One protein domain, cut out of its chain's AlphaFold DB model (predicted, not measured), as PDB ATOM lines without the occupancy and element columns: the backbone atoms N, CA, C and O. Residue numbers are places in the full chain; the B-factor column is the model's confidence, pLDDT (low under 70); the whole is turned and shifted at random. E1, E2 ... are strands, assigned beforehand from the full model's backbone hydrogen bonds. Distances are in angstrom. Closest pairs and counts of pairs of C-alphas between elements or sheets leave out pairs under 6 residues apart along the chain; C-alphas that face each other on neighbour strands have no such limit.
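Overview. This is residues 141 to 226 of the 226 residues of an uncharacterized protein of Acyrthosiphon pisum (UniProt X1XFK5). The core is a long two-stranded hairpin, E2 and E3, bent back on itself like a horseshoe; E1 lies beside one arm of E2 and E4 beside the other. A long tail with no named element, residues 192 to 226, follows E4. The printed part has 86 residues, no named helix and four named strands, which follow one another along the chain as E1, E2, E3 and E4; they make one strongly twisted, branched sheet with the antiparallel neighbour pairs E1 and E2, E2 and E3, and E2 and E4. The class is all strand, with 37 residues in named elements, under half. The whole is compact, with a radius of gyration of the C-alphas of 13.2 A and spans of 39 by 32 by 19 A.

Arrangement. Start with E2, residues 151 to 165, which bends by 151 degrees at residue 154. On one side is E3, residues 170 to 183, its antiparallel partner in a hairpin; look for N 161 and O 174, 2.9 A apart and within hydrogen-bond range. E3 bends by 154 degrees at residue 179. On the other side of E2, E1, residues 142 to 145, is antiparallel beside residues 152 to 155, with N 144 and O 153 at 2.8 A; these strands form a hairpin, and E1 E2 E3 is a meander, each strand the antiparallel neighbour of the one before. On the same side as E1, E4, residues 188 to 191, is antiparallel beside residues 161 to 165, with N 164 and O 189 at 2.9 A. E1 and E4 are apart. Residues 190 to 191 of E4 also pair with residues 196 to 197, antiparallel.

Along the chain. Find C-alpha 142 at (183.980, 191.036, 179.375); from there E1 runs 10.0 A to C-alpha 145. E2 spans 15.1 A from C-alpha 151 to 165, and E3 15.0 A from 170 to 183. E4 runs 9.7 A, ending at C-alpha 191 at (183.949, 189.954, 165.790).

Size, cuts and confidence. The C-alphas farthest apart, those of Pro 169 and Lys 216, are 39.0 A apart. The printed part has no cut, and the three links are tight. Confidence is low, under 70, in residues 202 to 211 and 213 to 226.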
ATOM      1  N   SER A 141     179.768 193.004 177.830       87.88
ATOM      2  CA  SER A 141     180.574 191.785 177.759       87.88
ATOM      3  C   SER A 141     182.005 192.029 178.250       87.88
ATOM      4  O   SER A 141     182.591 193.075 177.970       87.88
ATOM      5  N   ILE A 142     182.579 191.049 178.944       87.12
ATOM      6  CA  ILE A 142     183.980 191.036 179.375       87.12
ATOM      7  C   ILE A 142     184.748 190.077 178.476       87.12
ATOM      8  O   ILE A 142     184.270 188.977 178.209       87.12
ATOM      9  N   TRP A 143     185.947 190.485 178.069       88.69
ATOM     10  CA  TRP A 143     186.906 189.660 177.345       88.69
ATOM     11  C   TRP A 143     188.281 189.836 177.985       88.69
ATOM     12  O   TRP A 143     188.881 190.902 177.864       88.69
ATOM     13  N   ASP A 144     188.773 188.807 178.670       87.75
ATOM     14  CA  ASP A 144     190.089 188.799 179.307       87.75
ATOM     15  C   ASP A 144     191.010 187.804 178.602       87.75
ATOM     16  O   ASP A 144     190.672 186.633 178.425       87.75
ATOM     17  N   LYS A 145     192.171 188.276 178.151       86.44
ATOM     18  CA  LYS A 145     193.088 187.481 177.338       86.44
ATOM     19  C   LYS A 145     193.988 186.626 178.225       86.44
ATOM     20  O   LYS A 145     194.719 187.139 179.071       86.44
ATOM     21  N   LEU A 146     194.021 185.325 177.950       83.94
ATOM     22  CA  LEU A 146     194.950 184.404 178.594       83.94
ATOM     23  C   LEU A 146     196.380 184.640 178.093       83.94
ATOM     24  O   LEU A 146     196.630 184.877 176.910       83.94
ATOM     25  N   LEU A 147     197.343 184.572 179.013       77.62
ATOM     26  CA  LEU A 147     198.754 184.753 178.679       77.62
ATOM     27  C   LEU A 147     199.222 183.701 177.675       77.62
ATOM     28  O   LEU A 147     198.851 182.533 177.759       77.62
ATOM     29  N   ASN A 148     200.097 184.130 176.761       74.44
ATOM     30  CA  ASN A 148     200.834 183.275 175.828       74.44
ATOM     31  C   ASN A 148     199.972 182.374 174.925       74.44
ATOM     32  O   ASN A 148     200.513 181.475 174.284       74.44
ATOM     33  N   SER A 149     198.664 182.624 174.840       80.62
ATOM     34  CA  SER A 149     197.740 181.889 173.983       80.62
ATOM     35  C   SER A 149     196.757 182.835 173.298       80.62
ATOM     36  O   SER A 149     196.485 183.945 173.761       80.62
ATOM     37  N   ASN A 150     196.204 182.386 172.174       87.88
ATOM     38  CA  ASN A 150     195.068 183.039 171.526       87.88
ATOM     39  C   ASN A 150     193.769 182.489 172.118       87.88
ATOM     40  O   ASN A 150     192.960 181.866 171.430       87.88
ATOM     41  N   ALA A 151     193.614 182.685 173.426       88.50
ATOM     42  CA  ALA A 151     192.420 182.324 174.165       88.50
ATOM     43  C   ALA A 151     191.971 183.473 175.072       88.50
ATOM     44  O   ALA A 151     192.793 184.188 175.646       88.50
ATOM     45  N   TRP A 152     190.658 183.631 175.201       89.44
ATOM     46  CA  TRP A 152     190.022 184.648 176.023       89.44
ATOM     47  C   TRP A 152     188.994 183.996 176.928       89.44
ATOM     48  O   TRP A 152     188.175 183.193 176.480       89.44
ATOM     49  N   LEU A 153     189.029 184.372 178.195       88.75
ATOM     50  CA  LEU A 153     187.926 184.161 179.110       88.75
ATOM     51  C   LEU A 153     186.900 185.255 178.857       88.75
ATOM     52  O   LEU A 153     187.260 186.426 178.720       88.75
ATOM     53  N   PHE A 154     185.630 184.885 178.776       88.38
ATOM     54  CA  PHE A 154     184.578 185.851 178.512       88.38
ATOM     55  C   PHE A 154     183.410 185.710 179.471       88.38
ATOM     56  O   PHE A 154     183.115 184.625 179.971       88.38
ATOM     57  N   TYR A 155     182.721 186.830 179.663       88.62
ATOM     58  CA  TYR A 155     181.340 186.857 180.113       88.62
ATOM     59  C   TYR A 155     180.509 187.664 179.124       88.62
ATOM     60  O   TYR A 155     180.910 188.762 178.739       88.62
ATOM     61  N   THR A 156     179.336 187.163 178.750       88.56
ATOM     62  CA  THR A 156     178.418 187.910 177.894       88.56
ATOM     63  C   THR A 156     176.959 187.507 178.101       88.56
ATOM     64  O   THR A 156     176.650 186.389 178.515       88.56
ATOM     65  N   GLN A 157     176.047 188.432 177.815       87.44
ATOM     66  CA  GLN A 157     174.642 188.093 177.579       87.44
ATOM     67  C   GLN A 157     174.518 187.360 176.234       87.44
ATOM     68  O   GLN A 157     175.463 187.408 175.452       87.44
ATOM     69  N   PRO A 158     173.400 186.673 175.937       90.38
ATOM     70  CA  PRO A 158     173.209 186.044 174.631       90.38
ATOM     71  C   PRO A 158     173.531 187.003 173.478       90.38
ATOM     72  O   PRO A 158     172.838 188.001 173.290       90.38
ATOM     73  N   THR A 159     174.611 186.719 172.748       91.50
ATOM     74  CA  THR A 159     175.108 187.557 171.652       91.50
ATOM     75  C   THR A 159     175.732 186.707 170.548       91.50
ATOM     76  O   THR A 159     176.216 185.592 170.781       91.50
ATOM     77  N   SER A 160     175.736 187.254 169.331       93.94
ATOM     78  CA  SER A 160     176.348 186.623 168.165       93.94
ATOM     79  C   SER A 160     177.830 186.951 168.099       93.94
ATOM     80  O   SER A 160     178.216 188.119 168.130       93.94
ATOM     81  N   VAL A 161     178.658 185.930 167.910       95.69
ATOM     82  CA  VAL A 161     180.084 186.084 167.621       95.69
ATOM     83  C   VAL A 161     180.385 185.508 166.250       95.69
ATOM     84  O   VAL A 161     179.907 184.429 165.903       95.69
ATOM     85  N   THR A 162     181.175 186.243 165.470       96.38
ATOM     86  CA  THR A 162     181.654 185.814 164.154       96.38
ATOM     87  C   THR A 162     183.166 185.687 164.183       96.38
ATOM     88  O   THR A 162     183.860 186.663 164.445       96.38
ATOM     89  N   ILE A 163     183.688 184.504 163.885       94.81
ATOM     90  CA  ILE A 163     185.121 184.283 163.694       94.81
ATOM     91  C   ILE A 163     185.409 184.303 162.201       94.81
ATOM     92  O   ILE A 163     184.794 183.548 161.448       94.81
ATOM     93  N   LYS A 164     186.346 185.151 161.783       95.62
ATOM     94  CA  LYS A 164     186.796 185.276 160.396       95.62
ATOM     95  C   LYS A 164     188.280 184.960 160.320       95.62
ATOM     96  O   LYS A 164     189.075 185.666 160.927       95.62
ATOM     97  N   CYS A 165     188.656 183.946 159.549       93.81
ATOM     98  CA  CYS A 165     190.055 183.576 159.354       93.81
ATOM     99  C   CYS A 165     190.514 183.763 157.916       93.81
ATOM    100  O   CYS A 165     189.724 183.634 156.976       93.81
ATOM    101  N   VAL A 166     191.807 184.040 157.768       91.19
ATOM    102  CA  VAL A 166     192.456 184.246 156.472       91.19
ATOM    103  C   VAL A 166     192.918 182.923 155.864       91.19
ATOM    104  O   VAL A 166     192.719 182.710 154.671       91.19
ATOM    105  N   GLU A 167     193.480 182.014 156.666       87.69
ATOM    106  CA  GLU A 167     194.077 180.774 156.165       87.69
ATOM    107  C   GLU A 167     193.829 179.578 157.115       87.69
ATOM    108  O   GLU A 167     194.328 179.574 158.240       87.69
ATOM    109  N   PRO A 168     193.052 178.556 156.701       85.62
ATOM    110  CA  PRO A 168     192.189 178.555 155.518       85.62
ATOM    111  C   PRO A 168     191.088 179.630 155.634       85.62
ATOM    112  O   PRO A 168     190.645 179.921 156.749       85.62
ATOM    113  N   PRO A 169     190.611 180.208 154.515       92.56
ATOM    114  CA  PRO A 169     189.495 181.145 154.545       92.56
ATOM    115  C   PRO A 169     188.250 180.487 155.144       92.56
ATOM    116  O   PRO A 169     187.688 179.553 154.570       92.56
ATOM    117  N   GLN A 170     187.811 180.977 156.299       94.00
ATOM    118  CA  GLN A 170     186.621 180.473 156.982       94.00
ATOM    119  C   GLN A 170     185.922 181.603 157.732       94.00
ATOM    120  O   GLN A 170     186.565 182.485 158.301       94.00
ATOM    121  N   ILE A 171     184.591 181.567 157.725       94.81
ATOM    122  CA  ILE A 171     183.748 182.469 158.502       94.81
ATOM    123  C   ILE A 171     182.724 181.612 159.230       94.81
ATOM    124  O   ILE A 171     181.952 180.896 158.594       94.81
ATOM    125  N   VAL A 172     182.721 181.680 160.559       94.19
ATOM    126  CA  VAL A 172     181.806 180.911 161.406       94.19
ATOM    127  C   VAL A 172     181.094 181.870 162.342       94.19
ATOM    128  O   VAL A 172     181.735 182.685 162.998       94.19
ATOM    129  N   THR A 173     179.766 181.790 162.399       94.62
ATOM    130  CA  THR A 173     178.939 182.592 163.310       94.62
ATOM    131  C   THR A 173     178.191 181.677 164.262       94.62
ATOM    132  O   THR A 173     177.576 180.703 163.829       94.62
ATOM    133  N   PHE A 174     178.228 181.987 165.552       93.00
ATOM    134  CA  PHE A 174     177.530 181.228 166.585       93.00
ATOM    135  C   PHE A 174     177.103 182.141 167.734       93.00
ATOM    136  O   PHE A 174     177.599 183.257 167.891       93.00
ATOM    137  N   GLN A 175     176.139 181.670 168.519       93.31
ATOM    138  CA  GLN A 175     175.640 182.378 169.695       93.31
ATOM    139  C   GLN A 175     176.388 181.903 170.934       93.31
ATOM    140  O   GLN A 175     176.532 180.698 171.148       93.31
ATOM    141  N   ILE A 176     176.820 182.846 171.764       91.31
ATOM    142  CA  ILE A 176     177.419 182.569 173.071       91.31
ATOM    143  C   ILE A 176     176.664 183.315 174.163       91.31
ATOM    144  O   ILE A 176     176.039 184.344 173.922       91.31
ATOM    145  N   SER A 177     176.704 182.778 175.379       90.00
ATOM    146  CA  SER A 177     176.122 183.415 176.559       90.00
ATOM    147  C   SER A 177     176.775 182.880 177.828       90.00
ATOM    148  O   SER A 177     177.319 181.777 177.841       90.00
ATOM    149  N   GLY A 178     176.693 183.648 178.908       87.44
ATOM    150  CA  GLY A 178     177.264 183.279 180.194       87.44
ATOM    151  C   GLY A 178     178.781 183.419 180.212       87.44
ATOM    152  O   GLY A 178     179.320 184.359 179.636       87.44
ATOM    153  N   VAL A 179     179.445 182.516 180.933       86.19
ATOM    154  CA  VAL A 179     180.897 182.522 181.150       86.19
ATOM    155  C   VAL A 179     181.519 181.372 180.375       86.19
ATOM    156  O   VAL A 179     181.025 180.250 180.464       86.19
ATOM    157  N   GLY A 180     182.599 181.637 179.646       86.56
ATOM    158  CA  GLY A 180     183.262 180.616 178.842       86.56
ATOM    159  C   GLY A 180     184.684 180.986 178.441       86.56
ATOM    160  O   GLY A 180     185.219 182.025 178.829       86.56
ATOM    161  N   ARG A 181     185.304 180.100 177.656       86.75
ATOM    162  CA  ARG A 181     186.640 180.279 177.085       86.75
ATOM    163  C   ARG A 181     186.544 180.171 175.574       86.75
ATOM    164  O   ARG A 181     186.191 179.114 175.061       86.75
ATOM    165  N   LEU A 182     186.908 181.234 174.871       88.81
ATOM    166  CA  LEU A 182     186.995 181.239 173.417       88.81
ATOM    167  C   LEU A 182     188.455 181.100 172.999       88.81
ATOM    168  O   LEU A 182     189.308 181.823 173.501       88.81
ATOM    169  N   THR A 183     188.762 180.163 172.105       88.69
ATOM    170  CA  THR A 183     190.116 179.976 171.559       88.69
ATOM    171  C   THR A 183     190.071 180.136 170.056       88.69
ATOM    172  O   THR A 183     189.141 179.657 169.422       88.69
ATOM    173  N   THR A 184     191.073 180.794 169.484       88.06
ATOM    174  CA  THR A 184     191.172 180.939 168.035       88.06
ATOM    175  C   THR A 184     192.607 180.786 167.545       88.06
ATOM    176  O   THR A 184     193.557 180.775 168.335       88.06
ATOM    177  N   SER A 185     192.777 180.625 166.234       87.38
ATOM    178  CA  SER A 185     194.102 180.591 165.616       87.38
ATOM    179  C   SER A 185     194.676 182.005 165.458       87.38
ATOM    180  O   SER A 185     193.979 183.001 165.635       87.38
ATOM    181  N   GLN A 186     195.968 182.107 165.144       87.81
ATOM    182  CA  GLN A 186     196.639 183.400 164.956       87.81
ATOM    183  C   GLN A 186     196.151 184.186 163.728       87.81
ATOM    184  O   GLN A 186     196.340 185.394 163.680       87.81
ATOM    185  N   ASP A 187     195.493 183.514 162.781       89.56
ATOM    186  CA  ASP A 187     195.045 184.089 161.509       89.56
ATOM    187  C   ASP A 187     193.533 184.371 161.505       89.56
ATOM    188  O   ASP A 187     192.925 184.527 160.446       89.56
ATOM    189  N   CYS A 188     192.916 184.386 162.693       91.81
ATOM    190  CA  CYS A 188     191.477 184.512 162.890       91.81
ATOM    191  C   CYS A 188     191.112 185.709 163.775       91.81
ATOM    192  O   CYS A 188     191.496 185.765 164.940       91.81
ATOM    193  N   GLU A 189     190.275 186.606 163.268       94.50
ATOM    194  CA  GLU A 189     189.674 187.710 164.016       94.50
ATOM    195  C   GLU A 189     188.343 187.275 164.635       94.50
ATOM    196  O   GLU A 189     187.563 186.545 164.019       94.50
ATOM    197  N   ILE A 190     188.070 187.733 165.858       94.56
ATOM    198  CA  ILE A 190     186.791 187.503 166.536       94.56
ATOM    199  C   ILE A 190     186.011 188.817 166.525       94.56
ATOM    200  O   ILE A 190     186.410 189.793 167.159       94.56
ATOM    201  N   HIS A 191     184.879 188.833 165.835       94.94
ATOM    202  CA  HIS A 191     183.949 189.954 165.790       94.94
ATOM    203  C   HIS A 191     182.808 189.712 166.776       94.94
ATOM    204  O   HIS A 191     182.106 188.700 166.701       94.94
ATOM    205  N   THR A 192     182.619 190.659 167.684       92.44
ATOM    206  CA  THR A 192     181.484 190.722 168.606       92.44
ATOM    207  C   THR A 192     180.585 191.896 168.222       92.44
ATOM    208  O   THR A 192     180.912 192.661 167.316       92.44
ATOM    209  N   GLU A 193     179.464 192.070 168.920       86.25
ATOM    210  CA  GLU A 193     178.533 193.178 168.679       86.25
ATOM    211  C   GLU A 193     179.203 194.563 168.731       86.25
ATOM    212  O   GLU A 193     178.904 195.420 167.906       86.25
ATOM    213  N   ASN A 194     180.145 194.766 169.663       86.25
ATOM    214  CA  ASN A 194     180.728 196.083 169.949       86.25
ATOM    215  C   ASN A 194     182.261 196.125 169.855       86.25
ATOM    216  O   ASN A 194     182.868 197.149 170.167       86.25
ATOM    217  N   SER A 195     182.920 195.025 169.485       89.19
ATOM    218  CA  SER A 195     184.384 194.971 169.439       89.19
ATOM    219  C   SER A 195     184.913 193.936 168.453       89.19
ATOM    220  O   SER A 195     184.248 192.950 168.136       89.19
ATOM    221  N   ILE A 196     186.148 194.157 168.004       92.88
ATOM    222  CA  ILE A 196     186.936 193.188 167.243       92.88
ATOM    223  C   ILE A 196     188.137 192.810 168.104       92.88
ATOM    224  O   ILE A 196     188.843 193.681 168.616       92.88
ATOM    225  N   ILE A 197     188.345 191.512 168.289       92.19
ATOM    226  CA  ILE A 197     189.425 190.961 169.097       92.19
ATOM    227  C   ILE A 197     190.434 190.314 168.158       92.19
ATOM    228  O   ILE A 197     190.102 189.409 167.388       92.19
ATOM    229  N   PHE A 198     191.678 190.778 168.259       90.69
ATOM    230  CA  PHE A 198     192.780 190.312 167.433       90.69
ATOM    231  C   PHE A 198     193.656 189.301 168.187       90.69
ATOM    232  O   PHE A 198     194.044 189.545 169.342       90.69
ATOM    233  N   PRO A 199     194.013 188.176 167.551       88.31
ATOM    234  CA  PRO A 199     194.993 187.253 168.089       88.31
ATOM    235  C   PRO A 199     196.405 187.841 168.036       88.31
ATOM    236  O   PRO A 199     196.698 188.809 167.340       88.31
ATOM    237  N   THR A 200     197.304 187.246 168.810       84.06
ATOM    238  CA  THR A 200     198.740 187.537 168.757       84.06
ATOM    239  C   THR A 200     199.469 186.510 167.903       84.06
ATOM    240  O   THR A 200     199.167 185.318 167.964       84.06
ATOM    241  N   SER A 201     200.495 186.970 167.184       71.25
ATOM    242  CA  SER A 201     201.387 186.138 166.363       71.25
ATOM    243  C   SER A 201     202.263 185.183 167.182       71.25
ATOM    244  O   SER A 201     202.714 184.160 166.682       71.25
ATOM    245  N   ARG A 202     202.503 185.494 168.463       61.53
ATOM    246  CA  ARG A 202     203.217 184.626 169.406       61.53
ATOM    247  C   ARG A 202     202.216 183.893 170.292       61.53
ATOM    248  O   ARG A 202     201.884 184.363 171.376       61.53
ATOM    249  N   SER A 203     201.734 182.750 169.820       54.69
ATOM    250  CA  SER A 203     201.057 181.770 170.671       54.69
ATOM    251  C   SER A 203     202.070 180.680 171.001       54.69
ATOM    252  O   SER A 203     202.454 179.904 170.122       54.69
ATOM    253  N   ASN A 204     202.555 180.635 172.242       52.16
ATOM    254  CA  ASN A 204     203.363 179.497 172.660       52.16
ATOM    255  C   ASN A 204     202.428 178.288 172.705       52.16
ATOM    256  O   ASN A 204     201.483 178.253 173.483       52.16
ATOM    257  N   ARG A 205     202.709 177.270 171.884       44.00
ATOM    258  CA  ARG A 205     201.985 175.984 171.891       44.00
ATOM    259  C   ARG A 205     202.251 175.144 173.147       44.00
ATOM    260  O   ARG A 205     201.858 173.981 173.190       44.00
ATOM    261  N   GLY A 206     202.928 175.701 174.153       44.78
ATOM    262  CA  GLY A 206     202.986 175.094 175.473       44.78
ATOM    263  C   GLY A 206     201.566 175.042 176.012       44.78
ATOM    264  O   GLY A 206     200.983 176.079 176.318       44.78
ATOM    265  N   ILE A 207     200.986 173.845 176.061       44.12
ATOM    266  CA  ILE A 207     199.718 173.604 176.742       44.12
ATOM    267  C   ILE A 207     200.009 173.796 178.230       44.12
ATOM    268  O   ILE A 207     200.334 172.849 178.939       44.12
ATOM    269  N   TYR A 208     199.970 175.040 178.698       53.62
ATOM    270  CA  TYR A 208     199.884 175.307 180.121       53.62
ATOM    271  C   TYR A 208     198.486 174.862 180.535       53.62
ATOM    272  O   TYR A 208     197.484 175.358 180.020       53.62
ATOM    273  N   THR A 209     198.413 173.840 181.381       55.84
ATOM    274  CA  THR A 209     197.139 173.374 181.915       55.84
ATOM    275  C   THR A 209     196.634 174.423 182.892       55.84
ATOM    276  O   THR A 209     197.188 174.569 183.982       55.84
ATOM    277  N   ASP A 210     195.604 175.166 182.488       67.88
ATOM    278  CA  ASP A 210     194.894 176.077 183.379       67.88
ATOM    279  C   ASP A 210     194.382 175.284 184.591       67.88
ATOM    280  O   ASP A 210     193.646 174.302 184.447       67.88
ATOM    281  N   LEU A 211     194.781 175.698 185.794       69.19
ATOM    282  CA  LEU A 211     194.310 175.086 187.028       69.19
ATOM    283  C   LEU A 211     193.003 175.765 187.441       69.19
ATOM    284  O   LEU A 211     193.005 176.834 188.049       69.19
ATOM    285  N   ILE A 212     191.879 175.144 187.091       72.94
ATOM    286  CA  ILE A 212     190.545 175.622 187.462       72.94
ATOM    287  C   ILE A 212     190.068 174.806 188.669       72.94
ATOM    288  O   ILE A 212     189.880 173.596 188.528       72.94
ATOM    289  N   PRO A 213     189.829 175.426 189.838       62.88
ATOM    290  CA  PRO A 213     189.199 174.735 190.955       62.88
ATOM    291  C   PRO A 213     187.854 174.133 190.521       62.88
ATOM    292  O   PRO A 213     186.979 174.843 190.003       62.88
ATOM    293  N   GLU A 214     187.671 172.821 190.710       58.59
ATOM    294  CA  GLU A 214     186.385 172.183 190.424       58.59
ATOM    295  C   GLU A 214     185.306 172.838 191.285       58.59
ATOM    296  O   GLU A 214     185.461 172.935 192.495       58.59
ATOM    297  N   SER A 215     184.194 173.278 190.691       53.06
ATOM    298  CA  SER A 215     183.001 173.684 191.436       53.06
ATOM    299  C   SER A 215     181.759 173.045 190.830       53.06
ATOM    300  O   SER A 215     181.678 172.865 189.610       53.06
ATOM    301  N   LYS A 216     180.758 172.724 191.663       46.25
ATOM    302  CA  LYS A 216     179.459 172.201 191.187       46.25
ATOM    303  C   LYS A 216     178.797 173.106 190.131       46.25
ATOM    304  O   LYS A 216     178.018 172.604 189.329       46.25
ATOM    305  N   LYS A 217     179.118 174.411 190.101       49.78
ATOM    306  CA  LYS A 217     178.657 175.365 189.073       49.78
ATOM    307  C   LYS A 217     179.557 175.399 187.824       49.78
ATOM    308  O   LYS A 217     179.046 175.592 186.726       49.78
ATOM    309  N   ASN A 218     180.861 175.149 187.964       47.59
ATOM    310  CA  ASN A 218     181.841 175.233 186.873       47.59
ATOM    311  C   ASN A 218     181.769 174.045 185.895       47.59
ATOM    312  O   ASN A 218     182.093 174.208 184.720       47.59
ATOM    313  N   ARG A 219     181.305 172.861 186.331       39.28
ATOM    314  CA  ARG A 219     181.287 171.643 185.490       39.28
ATOM    315  C   ARG A 219     180.521 171.780 184.168       39.28
ATOM    316  O   ARG A 219     180.874 171.097 183.217       39.28
ATOM    317  N   ASN A 220     179.535 172.676 184.089       37.69
ATOM    318  CA  ASN A 220     178.705 172.849 182.890       37.69
ATOM    319  C   ASN A 220     179.020 174.121 182.080       37.69
ATOM    320  O   ASN A 220     178.446 174.293 181.010       37.69
ATOM    321  N   GLN A 221     179.899 175.011 182.560       43.06
ATOM    322  CA  GLN A 221     180.138 176.327 181.936       43.06
ATOM    323  C   GLN A 221     181.438 176.394 181.117       43.06
ATOM    324  O   GLN A 221     181.473 177.044 180.079       43.06
ATOM    325  N   TYR A 222     182.489 175.663 181.503       43.22
ATOM    326  CA  TYR A 222     183.810 175.767 180.851       43.22
ATOM    327  C   TYR A 222     184.029 174.819 179.659       43.22
ATOM    328  O   TYR A 222     185.066 174.893 179.003       43.22
ATOM    329  N   TYR A 223     183.072 173.937 179.359       38.06
ATOM    330  CA  TYR A 223     183.218 172.891 178.337       38.06
ATOM    331  C   TYR A 223     182.486 173.173 177.018       38.06
ATOM    332  O   TYR A 223     182.331 172.264 176.204       38.06
ATOM    333  N   GLN A 224     182.090 174.418 176.744       31.72
ATOM    334  CA  GLN A 224     181.756 174.810 175.373       31.72
ATOM    335  C   GLN A 224     183.058 175.038 174.594       31.72
ATOM    336  O   GLN A 224     183.513 176.164 174.420       31.72
ATOM    337  N   ARG A 225     183.698 173.939 174.173       27.00
ATOM    338  CA  ARG A 225     184.697 173.983 173.100       27.00
ATOM    339  C   ARG A 225     183.934 174.214 171.796       27.00
ATOM    340  O   ARG A 225     183.287 173.288 171.314       27.00
ATOM    341  N   VAL A 226     183.986 175.439 171.285       29.86
ATOM    342  CA  VAL A 226     183.709 175.744 169.874       29.86
ATOM    343  C   VAL A 226     185.050 175.904 169.179       29.86
ATOM    344  O   VAL A 226     185.915 176.591 169.772       29.86
TER     345      VAL A 226